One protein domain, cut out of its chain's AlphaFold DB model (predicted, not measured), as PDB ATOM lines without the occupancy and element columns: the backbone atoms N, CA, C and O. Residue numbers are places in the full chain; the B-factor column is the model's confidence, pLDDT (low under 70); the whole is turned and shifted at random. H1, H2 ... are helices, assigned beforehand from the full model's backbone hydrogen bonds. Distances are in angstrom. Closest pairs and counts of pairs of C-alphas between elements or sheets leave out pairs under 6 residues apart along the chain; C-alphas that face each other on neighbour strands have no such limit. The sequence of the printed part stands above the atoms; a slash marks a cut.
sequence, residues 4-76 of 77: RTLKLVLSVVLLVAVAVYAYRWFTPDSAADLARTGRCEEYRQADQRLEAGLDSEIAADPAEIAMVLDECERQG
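AT A GLANCE: This is residues 4 to 76 of the 77 residues of an uncharacterized protein of Aureimonas phyllosphaerae (UniProt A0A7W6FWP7). One long straight helix, H1, sticks out like a handle from a small head of three shorter helices. In the head, H4 is in the middle, with H2 and H3 both packed on it, and H3 and H4 form a helical hairpin. The printed part has 73 residues with four named helices, in the order H1, H2, H3, H4, and no named strand; the class is all helix. The whole is extended, with a radius of gyration of the C-alphas of 17.7 A, and spans 62 by 28 by 15 A, the free arm of H1 making much of the length.

IN THESE COORDINATES: Begin with the longest helix, H1, residues 4 to 26: find C-alpha 4 at (66.593, -18.235, -0.474), and from there the helix runs 33.3 A to C-alpha 26 at (42.808, -9.457, -22.050). Past the next four residues you reach H2, residues 31 to 36, a short helix of six residues. Look next at H3, residues 40 to 51, which is 16.5 A long. The last helix, H4, holds residues 62 to 75 and measures 20.1 A, ending at C-alpha 75 at (41.174, -22.213, -37.819).

HOW THE PARTS SIT: Start at H1, which touches no helix; residues 4 to 23 of it stand free. H1 is apart from H3 and H4, and only just apart from H2, with the closest C-alphas 8.1 A from each other. Move on to H2, which touches H4: the closest C-alphas are those of Ala 31 and Val 68, 4.4 A apart. These two helices run the same way at a steep tilt of 41 degrees. Now compare H3 with H4, which touch and form a hairpin: their closest C-alphas, of Tyr 43 and Ile 65, are 6.0 A apart. They run opposite ways at a steep tilt of 40 degrees. H2 and H3 are close but not clearly touching, with the C-alphas of Leu 34 and Cys 40 the closest at 7.1 A. Check the backbone of H1, H2, H3 and H4, and you will find each O i to N i+4 pair within hydrogen-bond range.

THE WHOLE: Look for the two C-alphas farthest apart at Arg 4 and Ala 52, 61.8 A from each other. Without residues 4 to 23, the body of 53 residues spans 30 by 23 by 16 A, with a radius of gyration of 10.8 A. The printed part has no cut. The links from H1 to H2 and from H2 to H3 are tight, the link from H3 to H4 is short, and no link is long. In the B-factor column the mean pLDDT of the printed part is 76.8, and you will find it under 70 at residues 24 to 38 and 55 to 60 of this model.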
ATOM      1  N   ARG A   4      67.412 -19.457  -0.528       84.81
ATOM      2  CA  ARG A   4      66.593 -18.235  -0.474       84.81
ATOM      3  C   ARG A   4      66.594 -17.488  -1.805       84.81
ATOM      4  O   ARG A   4      65.526 -17.116  -2.272       84.81
ATOM      5  N   THR A   5      67.760 -17.334  -2.434       87.06
ATOM      6  CA  THR A   5      67.894 -16.676  -3.741       87.06
ATOM      7  C   THR A   5      67.160 -17.460  -4.823       87.06
ATOM      8  O   THR A   5      66.451 -16.864  -5.624       87.06
ATOM      9  N   LEU A   6      67.254 -18.795  -4.796       90.56
ATOM     10  CA  LEU A   6      66.545 -19.655  -5.745       90.56
ATOM     11  C   LEU A   6      65.022 -19.497  -5.635       90.56
ATOM     12  O   LEU A   6      64.357 -19.327  -6.649       90.56
ATOM     13  N   LYS A   7      64.476 -19.512  -4.411       88.94
ATOM     14  CA  LYS A   7      63.036 -19.311  -4.183       88.94
ATOM     15  C   LYS A   7      62.569 -17.956  -4.703       88.94
ATOM     16  O   LYS A   7      61.564 -17.906  -5.394       88.94
ATOM     17  N   LEU A   8      63.323 -16.897  -4.412       92.81
ATOM     18  CA  LEU A   8      62.992 -15.534  -4.826       92.81
ATOM     19  C   LEU A   8      62.929 -15.411  -6.353       92.81
ATOM     20  O   LEU A   8      61.953 -14.892  -6.884       92.81
ATOM     21  N   VAL A   9      63.918 -15.970  -7.058       92.62
ATOM     22  CA  VAL A   9      63.926 -16.012  -8.529       92.62
ATOM     23  C   VAL A   9      62.712 -16.774  -9.061       92.62
ATOM     24  O   VAL A   9      62.023 -16.277  -9.946       92.62
ATOM     25  N   LEU A  10      62.401 -17.942  -8.495       93.62
ATOM     26  CA  LEU A  10      61.262 -18.758  -8.927       93.62
ATOM     27  C   LEU A  10      59.919 -18.043  -8.723       93.62
ATOM     28  O   LEU A  10      59.055 -18.099  -9.593       93.62
ATOM     29  N   SER A  11      59.758 -17.333  -7.603       92.94
ATOM     30  CA  SER A  11      58.567 -16.525  -7.328       92.94
ATOM     31  C   SER A  11      58.400 -15.393  -8.337       92.94
ATOM     32  O   SER A  11      57.301 -15.181  -8.840       92.94
ATOM     33  N   VAL A  12      59.485 -14.686  -8.663       94.31
ATOM     34  CA  VAL A  12      59.457 -13.598  -9.651       94.31
ATOM     35  C   VAL A  12      59.108 -14.136 -11.037       94.31
ATOM     36  O   VAL A  12      58.230 -13.585 -11.693       94.31
ATOM     37  N   VAL A  13      59.723 -15.243 -11.459       94.25
ATOM     38  CA  VAL A  13      59.418 -15.881 -12.751       94.25
ATOM     39  C   VAL A  13      57.949 -16.297 -12.830       94.25
ATOM     40  O   VAL A  13      57.301 -16.043 -13.841       94.25
ATOM     41  N   LEU A  14      57.402 -16.880 -11.759       94.31
ATOM     42  CA  LEU A  14      55.992 -17.265 -11.709       94.31
ATOM     43  C   LEU A  14      55.067 -16.050 -11.862       94.31
ATOM     44  O   LEU A  14      54.127 -16.094 -12.649       94.31
ATOM     45  N   LEU A  15      55.344 -14.959 -11.142       93.88
ATOM     46  CA  LEU A  15      54.544 -13.735 -11.227       93.88
ATOM     47  C   LEU A  15      54.584 -13.124 -12.630       93.88
ATOM     48  O   LEU A  15      53.542 -12.732 -13.148       93.88
ATOM     49  N   VAL A  16      55.759 -13.093 -13.265       91.00
ATOM     50  CA  VAL A  16      55.905 -12.614 -14.646       91.00
ATOM     51  C   VAL A  16      55.122 -13.499 -15.614       91.00
ATOM     52  O   VAL A  16      54.401 -12.978 -16.458       91.00
ATOM     53  N   ALA A  17      55.195 -14.824 -15.472       86.62
ATOM     54  CA  ALA A  17      54.453 -15.744 -16.330       86.62
ATOM     55  C   ALA A  17      52.931 -15.552 -16.210       86.62
ATOM     56  O   ALA A  17      52.238 -15.501 -17.225       86.62
ATOM     57  N   VAL A  18      52.412 -15.387 -14.988       88.69
ATOM     58  CA  VAL A  18      50.986 -15.112 -14.748       88.69
ATOM     59  C   VAL A  18      50.579 -13.764 -15.340       88.69
ATOM     60  O   VAL A  18      49.541 -13.681 -15.990       88.69
ATOM     61  N   ALA A  19      51.397 -12.724 -15.162       84.00
ATOM     62  CA  ALA A  19      51.126 -11.403 -15.721       84.00
ATOM     63  C   ALA A  19      51.098 -11.424 -17.256       84.00
ATOM     64  O   ALA A  19      50.183 -10.864 -17.848       84.00
ATOM     65  N   VAL A  20      52.046 -12.115 -17.900       81.88
ATOM     66  CA  VAL A  20      52.078 -12.276 -19.363       81.88
ATOM     67  C   VAL A  20      50.862 -13.054 -19.854       81.88
ATOM     68  O   VAL A  20      50.238 -12.653 -20.830       81.88
ATOM     69  N   TYR A  21      50.498 -14.146 -19.178       79.69
ATOM     70  CA  TYR A  21      49.323 -14.931 -19.547       79.69
ATOM     71  C   TYR A  21      48.034 -14.111 -19.424       79.69
ATOM     72  O   TYR A  21      47.224 -14.091 -20.347       79.69
ATOM     73  N   ALA A  22      47.866 -13.391 -18.311       79.00
ATOM     74  CA  ALA A  22      46.719 -12.517 -18.099       79.00
ATOM     75  C   ALA A  22      46.675 -11.382 -19.132       79.00
ATOM     76  O   ALA A  22      45.616 -11.127 -19.696       79.00
ATOM     77  N   TYR A  23      47.815 -10.749 -19.425       72.81
ATOM     78  CA  TYR A  23      47.918  -9.725 -20.463       72.81
ATOM     79  C   TYR A  23      47.465 -10.283 -21.816       72.81
ATOM     80  O   TYR A  23      46.501  -9.781 -22.373       72.81
ATOM     81  N   ARG A  24      48.035 -11.403 -22.281       66.94
ATOM     82  CA  ARG A  24      47.629 -12.027 -23.558       66.94
ATOM     83  C   ARG A  24      46.151 -12.410 -23.621       66.94
ATOM     84  O   ARG A  24      45.576 -12.420 -24.702       66.94
ATOM     85  N   TRP A  25      45.542 -12.746 -22.486       67.12
ATOM     86  CA  TRP A  25      44.119 -13.070 -22.428       67.12
ATOM     87  C   TRP A  25      43.221 -11.833 -22.586       67.12
ATOM     88  O   TRP A  25      42.172 -11.918 -23.220       67.12
ATOM     89  N   PHE A  26      43.606 -10.690 -22.007       65.31
ATOM     90  CA  PHE A  26      42.808  -9.457 -22.050       65.31
ATOM     91  C   PHE A  26      43.131  -8.548 -23.243       65.31
ATOM     92  O   PHE A  26      42.251  -7.822 -23.700       65.31
ATOM     93  N   THR A  27      44.355  -8.601 -23.760       61.47
ATOM     94  CA  THR A  27      44.812  -7.874 -24.948       61.47
ATOM     95  C   THR A  27      45.316  -8.892 -25.973       61.47
ATOM     96  O   THR A  27      46.519  -9.178 -26.033       61.47
ATOM     97  N   PRO A  28      44.399  -9.530 -26.728       59.97
ATOM     98  CA  PRO A  28      44.779 -10.412 -27.821       59.97
ATOM     99  C   PRO A  28      45.438  -9.574 -28.927       59.97
ATOM    100  O   PRO A  28      44.778  -9.084 -29.829       59.97
ATOM    101  N   ASP A  29      46.756  -9.405 -28.833       60.31
ATOM    102  CA  ASP A  29      47.562  -8.559 -29.728       60.31
ATOM    103  C   ASP A  29      48.070  -9.327 -30.970       60.31
ATOM    104  O   ASP A  29      48.967  -8.870 -31.672       60.31
ATOM    105  N   SER A  30      47.579 -10.546 -31.224       62.16
ATOM    106  CA  SER A  30      48.015 -11.348 -32.375       62.16
ATOM    107  C   SER A  30      46.841 -11.934 -33.138       62.16
ATOM    108  O   SER A  30      45.873 -12.379 -32.524       62.16
ATOM    109  N   ALA A  31      46.969 -11.998 -34.467       61.94
ATOM    110  CA  ALA A  31      45.968 -12.569 -35.371       61.94
ATOM    111  C   ALA A  31      45.456 -13.944 -34.912       61.94
ATOM    112  O   ALA A  31      44.254 -14.188 -34.903       61.94
ATOM    113  N   ALA A  32      46.351 -14.800 -34.410       61.66
ATOM    114  CA  ALA A  32      45.994 -16.117 -33.887       61.66
ATOM    115  C   ALA A  32      45.153 -16.076 -32.599       61.66
ATOM    116  O   ALA A  32      44.259 -16.907 -32.430       61.66
ATOM    117  N   ASP A  33      45.411 -15.121 -31.700       64.75
ATOM    118  CA  ASP A  33      44.624 -14.944 -30.473       64.75
ATOM    119  C   ASP A  33      43.274 -14.258 -30.771       64.75
ATOM    120  O   ASP A  33      42.256 -14.594 -30.162       64.75
ATOM    121  N   LEU A  34      43.231 -13.352 -31.751       64.62
ATOM    122  CA  LEU A  34      42.003 -12.697 -32.217       64.62
ATOM    123  C   LEU A  34      41.068 -13.676 -32.940       64.62
ATOM    124  O   LEU A  34      39.868 -13.699 -32.660       64.62
ATOM    125  N   ALA A  35      41.623 -14.545 -33.788       63.69
ATOM    126  CA  ALA A  35      40.885 -15.634 -34.421       63.69
ATOM    127  C   ALA A  35      40.305 -16.601 -33.375       63.69
ATOM    128  O   ALA A  35      39.105 -16.870 -33.364       63.69
ATOM    129  N   ARG A  36      41.127 -17.029 -32.404       64.62
ATOM    130  CA  ARG A  36      40.719 -17.966 -31.343       64.62
ATOM    131  C   ARG A  36      39.648 -17.406 -30.399       64.62
ATOM    132  O   ARG A  36      38.865 -18.171 -29.838       64.62
ATOM    133  N   THR A  37      39.615 -16.094 -30.179       66.75
ATOM    134  CA  THR A  37      38.627 -15.445 -29.295       66.75
ATOM    135  C   THR A  37      37.270 -15.204 -29.967       66.75
ATOM    136  O   THR A  37      36.364 -14.678 -29.319       66.75
ATOM    137  N   GLY A  38      37.087 -15.617 -31.230       63.53
ATOM    138  CA  GLY A  38      35.813 -15.494 -31.946       63.53
ATOM    139  C   GLY A  38      35.520 -14.079 -32.445       63.53
ATOM    140  O   GLY A  38      34.374 -13.757 -32.751       63.53
ATOM    141  N   ARG A  39      36.546 -13.223 -32.543       70.12
ATOM    142  CA  ARG A  39      36.431 -11.843 -33.046       70.12
ATOM    143  C   ARG A  39      36.423 -11.774 -34.582       70.12
ATOM    144  O   ARG A  39      36.331 -10.682 -35.129       70.12
ATOM    145  N   CYS A  40      36.477 -12.914 -35.280       76.81
ATOM    146  CA  CYS A  40      36.505 -13.003 -36.746       76.81
ATOM    147  C   CYS A  40      35.374 -12.214 -37.426       76.81
ATOM    148  O   CYS A  40      35.601 -11.581 -38.452       76.81
ATOM    149  N   GLU A  41      34.177 -12.186 -36.835       76.38
ATOM    150  CA  GLU A  41      33.035 -11.450 -37.393       76.38
ATOM    151  C   GLU A  41      33.232  -9.923 -37.336       76.38
ATOM    152  O   GLU A  41      32.831  -9.209 -38.252       76.38
ATOM    153  N   GLU A  42      33.898  -9.407 -36.296       76.12
ATOM    154  CA  GLU A  42      34.231  -7.979 -36.199       76.12
ATOM    155  C   GLU A  42      35.237  -7.572 -37.280       76.12
ATOM    156  O   GLU A  42      35.071  -6.526 -37.909       76.12
ATOM    157  N   TYR A  43      36.236  -8.420 -37.541       77.62
ATOM    158  CA  TYR A  43      37.212  -8.203 -38.611       77.62
ATOM    159  C   TYR A  43      36.588  -8.348 -40.001       77.62
ATOM    160  O   TYR A  43      36.912  -7.572 -40.891       77.62
ATOM    161  N   ARG A  44      35.619  -9.252 -40.172       78.62
ATOM    162  CA  ARG A  44      34.848  -9.402 -41.416       78.62
ATOM    163  C   ARG A  44      33.987  -8.162 -41.698       78.62
ATOM    164  O   ARG A  44      33.871  -7.732 -42.840       78.62
ATOM    165  N   GLN A  45      33.432  -7.529 -40.661       82.00
ATOM    166  CA  GLN A  45      32.763  -6.231 -40.803       82.00
ATOM    167  C   GLN A  45      33.741  -5.079 -41.065       82.00
ATOM    168  O   GLN A  45      33.383  -4.130 -41.758       82.00
ATOM    169  N   ALA A  46      34.940  -5.112 -40.478       81.62
ATOM    170  CA  ALA A  46      35.974  -4.120 -40.761       81.62
ATOM    171  C   ALA A  46      36.413  -4.194 -42.232       81.62
ATOM    172  O   ALA A  46      36.456  -3.163 -42.892       81.62
ATOM    173  N   ASP A  47      36.611  -5.401 -42.761       82.12
ATOM    174  CA  ASP A  47      36.944  -5.658 -44.167       82.12
ATOM    175  C   ASP A  47      35.862  -5.142 -45.129       82.12
ATOM    176  O   ASP A  47      36.160  -4.373 -46.037       82.12
ATOM    177  N   GLN A  48      34.577  -5.401 -44.849       80.94
ATOM    178  CA  GLN A  48      33.469  -4.841 -45.644       80.94
ATOM    179  C   GLN A  48      33.431  -3.306 -45.651       80.94
ATOM    180  O   GLN A  48      33.054  -2.692 -46.651       80.94
ATOM    181  N   ARG A  49      33.796  -2.657 -44.536       79.88
ATOM    182  CA  ARG A  49      33.901  -1.188 -44.482       79.88
ATOM    183  C   ARG A  49      35.094  -0.690 -45.295       79.88
ATOM    184  O   ARG A  49      34.995   0.368 -45.913       79.88
ATOM    185  N   LEU A  50      36.177  -1.461 -45.321       80.88
ATOM    186  CA  LEU A  50      37.381  -1.167 -46.088       80.88
ATOM    187  C   LEU A  50      37.091  -1.269 -47.592       80.88
ATOM    188  O   LEU A  50      37.369  -0.338 -48.341       80.88
ATOM    189  N   GLU A  51      36.394  -2.327 -48.020       80.25
ATOM    190  CA  GLU A  51      35.892  -2.482 -49.393       80.25
ATOM    191  C   GLU A  51      34.916  -1.364 -49.800       80.25
ATOM    192  O   GLU A  51      34.897  -0.936 -50.957       80.25
ATOM    193  N   ALA A  52      34.127  -0.849 -48.851       81.75
ATOM    194  CA  ALA A  52      33.241   0.294 -49.064       81.75
ATOM    195  C   ALA A  52      33.975   1.653 -49.125       81.75
ATOM    196  O   ALA A  52      33.327   2.680 -49.342       81.75
ATOM    197  N   GLY A  53      35.301   1.676 -48.944       75.50
ATOM    198  CA  GLY A  53      36.125   2.888 -48.963       75.50
ATOM    199  C   GLY A  53      35.992   3.752 -47.706       75.50
ATOM    200  O   GLY A  53      36.239   4.958 -47.758       75.50
ATOM    201  N   LEU A  54      35.571   3.163 -46.581       74.00
ATOM    202  CA  LEU A  54      35.422   3.833 -45.284       74.00
ATOM    203  C   LEU A  54      36.676   3.651 -44.410       74.00
ATOM    204  O   LEU A  54      36.570   3.423 -43.206       74.00
ATOM    205  N   ASP A  55      37.870   3.775 -45.001       67.50
ATOM    206  CA  ASP A  55      39.158   3.548 -44.324       67.50
ATOM    207  C   ASP A  55      39.326   4.398 -43.051       67.50
ATOM    208  O   ASP A  55      39.926   3.966 -42.070       67.50
ATOM    209  N   SER A  56      38.750   5.605 -43.029       62.44
ATOM    210  CA  SER A  56      38.822   6.526 -41.888       62.44
ATOM    211  C   SER A  56      38.015   6.093 -40.659       62.44
ATOM    212  O   SER A  56      38.176   6.680 -39.592       62.44
ATOM    213  N   GLU A  57      37.119   5.113 -40.802       62.81
ATOM    214  CA  GLU A  57      36.261   4.606 -39.720       62.81
ATOM    215  C   GLU A  57      36.785   3.293 -39.117       62.81
ATOM    216  O   GLU A  57      36.176   2.732 -38.202       62.81
ATOM    217  N   ILE A  58      37.925   2.804 -39.610       64.69
ATOM    218  CA  ILE A  58      38.509   1.525 -39.225       64.69
ATOM    219  C   ILE A  58      39.708   1.786 -38.312       64.69
ATOM    220  O   ILE A  58      40.633   2.517 -38.652       64.69
ATOM    221  N   ALA A  59      39.680   1.199 -37.114       65.81
ATOM    222  CA  ALA A  59      40.736   1.377 -36.116       65.81
ATOM    223  C   ALA A  59      41.968   0.477 -36.347       65.81
ATOM    224  O   ALA A  59      43.010   0.725 -35.744       65.81
ATOM    225  N   ALA A  60      41.839  -0.562 -37.180       64.75
ATOM    226  CA  ALA A  60      42.881  -1.543 -37.484       64.75
ATOM    227  C   ALA A  60      43.483  -1.311 -38.879       64.75
ATOM    228  O   ALA A  60      42.792  -0.858 -39.791       64.75
ATOM    229  N   ASP A  61      44.763  -1.639 -39.050       75.44
ATOM    230  CA  ASP A  61      45.443  -1.544 -40.347       75.44
ATOM    231  C   ASP A  61      44.843  -2.572 -41.338       75.44
ATOM    232  O   ASP A  61      44.661  -3.733 -40.957       75.44
ATOM    233  N   PRO A  62      44.555  -2.212 -42.606       72.25
ATOM    234  CA  PRO A  62      44.135  -3.163 -43.639       72.25
ATOM    235  C   PRO A  62      44.984  -4.444 -43.709       72.25
ATOM    236  O   PRO A  62      44.451  -5.535 -43.913       72.25
ATOM    237  N   ALA A  63      46.303  -4.341 -43.510       75.38
ATOM    238  CA  ALA A  63      47.195  -5.503 -43.518       75.38
ATOM    239  C   ALA A  63      46.990  -6.420 -42.297       75.38
ATOM    240  O   ALA A  63      47.138  -7.639 -42.397       75.38
ATOM    241  N   GLU A  64      46.636  -5.843 -41.149       71.50
ATOM    242  CA  GLU A  64      46.299  -6.580 -39.932       71.50
ATOM    243  C   GLU A  64      44.956  -7.301 -40.091       71.50
ATOM    244  O   GLU A  64      44.850  -8.477 -39.748       71.50
ATOM    245  N   ILE A  65      43.965  -6.639 -40.696       76.94
ATOM    246  CA  ILE A  65      42.646  -7.222 -40.980       76.94
ATOM    247  C   ILE A  65      42.783  -8.462 -41.867       76.94
ATOM    248  O   ILE A  65      42.265  -9.524 -41.515       76.94
ATOM    249  N   ALA A  66      43.545  -8.364 -42.960       79.44
ATOM    250  CA  ALA A  66      43.797  -9.494 -43.852       79.44
ATOM    251  C   ALA A  66      44.486 -10.668 -43.130       79.44
ATOM    252  O   ALA A  66      44.116 -11.825 -43.321       79.44
ATOM    253  N   MET A  67      45.457 -10.377 -42.261       78.94
ATOM    254  CA  MET A  67      46.189 -11.394 -41.499       78.94
ATOM    255  C   MET A  67      45.306 -12.107 -40.467       78.94
ATOM    256  O   MET A  67      45.443 -13.312 -40.260       78.94
ATOM    257  N   VAL A  68      44.393 -11.380 -39.814       79.00
ATOM    258  CA  VAL A  68      43.426 -11.955 -38.866       79.00
ATOM    259  C   VAL A  68      42.407 -12.829 -39.597       79.00
ATOM    260  O   VAL A  68      42.096 -13.918 -39.118       79.00
ATOM    261  N   LEU A  69      41.910 -12.385 -40.756       81.62
ATOM    262  CA  LEU A  69      40.943 -13.143 -41.554       81.62
ATOM    263  C   LEU A  69      41.532 -14.439 -42.125       81.62
ATOM    264  O   LEU A  69      40.875 -15.474 -42.034       81.62
ATOM    265  N   ASP A  70      42.774 -14.413 -42.620       83.81
ATOM    266  CA  ASP A  70      43.494 -15.615 -43.076       83.81
ATOM    267  C   ASP A  70      43.639 -16.649 -41.943       83.81
ATOM    268  O   ASP A  70      43.366 -17.840 -42.109       83.81
ATOM    269  N   GLU A  71      43.981 -16.190 -40.737       81.19
ATOM    270  CA  GLU A  71      44.112 -17.067 -39.573       81.19
ATOM    271  C   GLU A  71      42.749 -17.582 -39.068       81.19
ATOM    272  O   GLU A  71      42.653 -18.729 -38.625       81.19
ATOM    273  N   CYS A  72      41.679 -16.789 -39.180       80.44
ATOM    274  CA  CYS A  72      40.306 -17.240 -38.926       80.44
ATOM    275  C   CYS A  72      39.893 -18.370 -39.882       80.44
ATOM    276  O   CYS A  72      39.408 -19.409 -39.425       80.44
ATOM    277  N   GLU A  73      40.148 -18.211 -41.184       82.00
ATOM    278  CA  GLU A  73      39.849 -19.229 -42.197       82.00
ATOM    279  C   GLU A  73      40.659 -20.512 -41.946       82.00
ATOM    280  O   GLU A  73      40.120 -21.623 -41.958       82.00
ATOM    281  N   ARG A  74      41.944 -20.370 -41.597       78.38
ATOM    282  CA  ARG A  74      42.828 -21.485 -41.234       78.38
ATOM    283  C   ARG A  74      42.352 -22.259 -39.997       78.38
ATOM    284  O   ARG A  74      42.566 -23.472 -39.923       78.38
ATOM    285  N   GLN A  75      41.733 -21.586 -39.026       76.44
ATOM    286  CA  GLN A  75      41.174 -22.213 -37.819       76.44
ATOM    287  C   GLN A  75      39.760 -22.789 -38.027       76.44
ATOM    288  O   GLN A  75      39.260 -23.489 -37.142       76.44
ATOM    289  N   GLY A  76      39.148 -22.579 -39.198       72.00
ATOM    290  CA  GLY A  76      37.828 -23.106 -39.555       72.00
ATOM    291  C   GLY A  76      36.655 -22.303 -38.983       72.00
ATOM    292  O   GLY A  76      35.599 -22.890 -38.733       72.00
TER     293      GLY A  76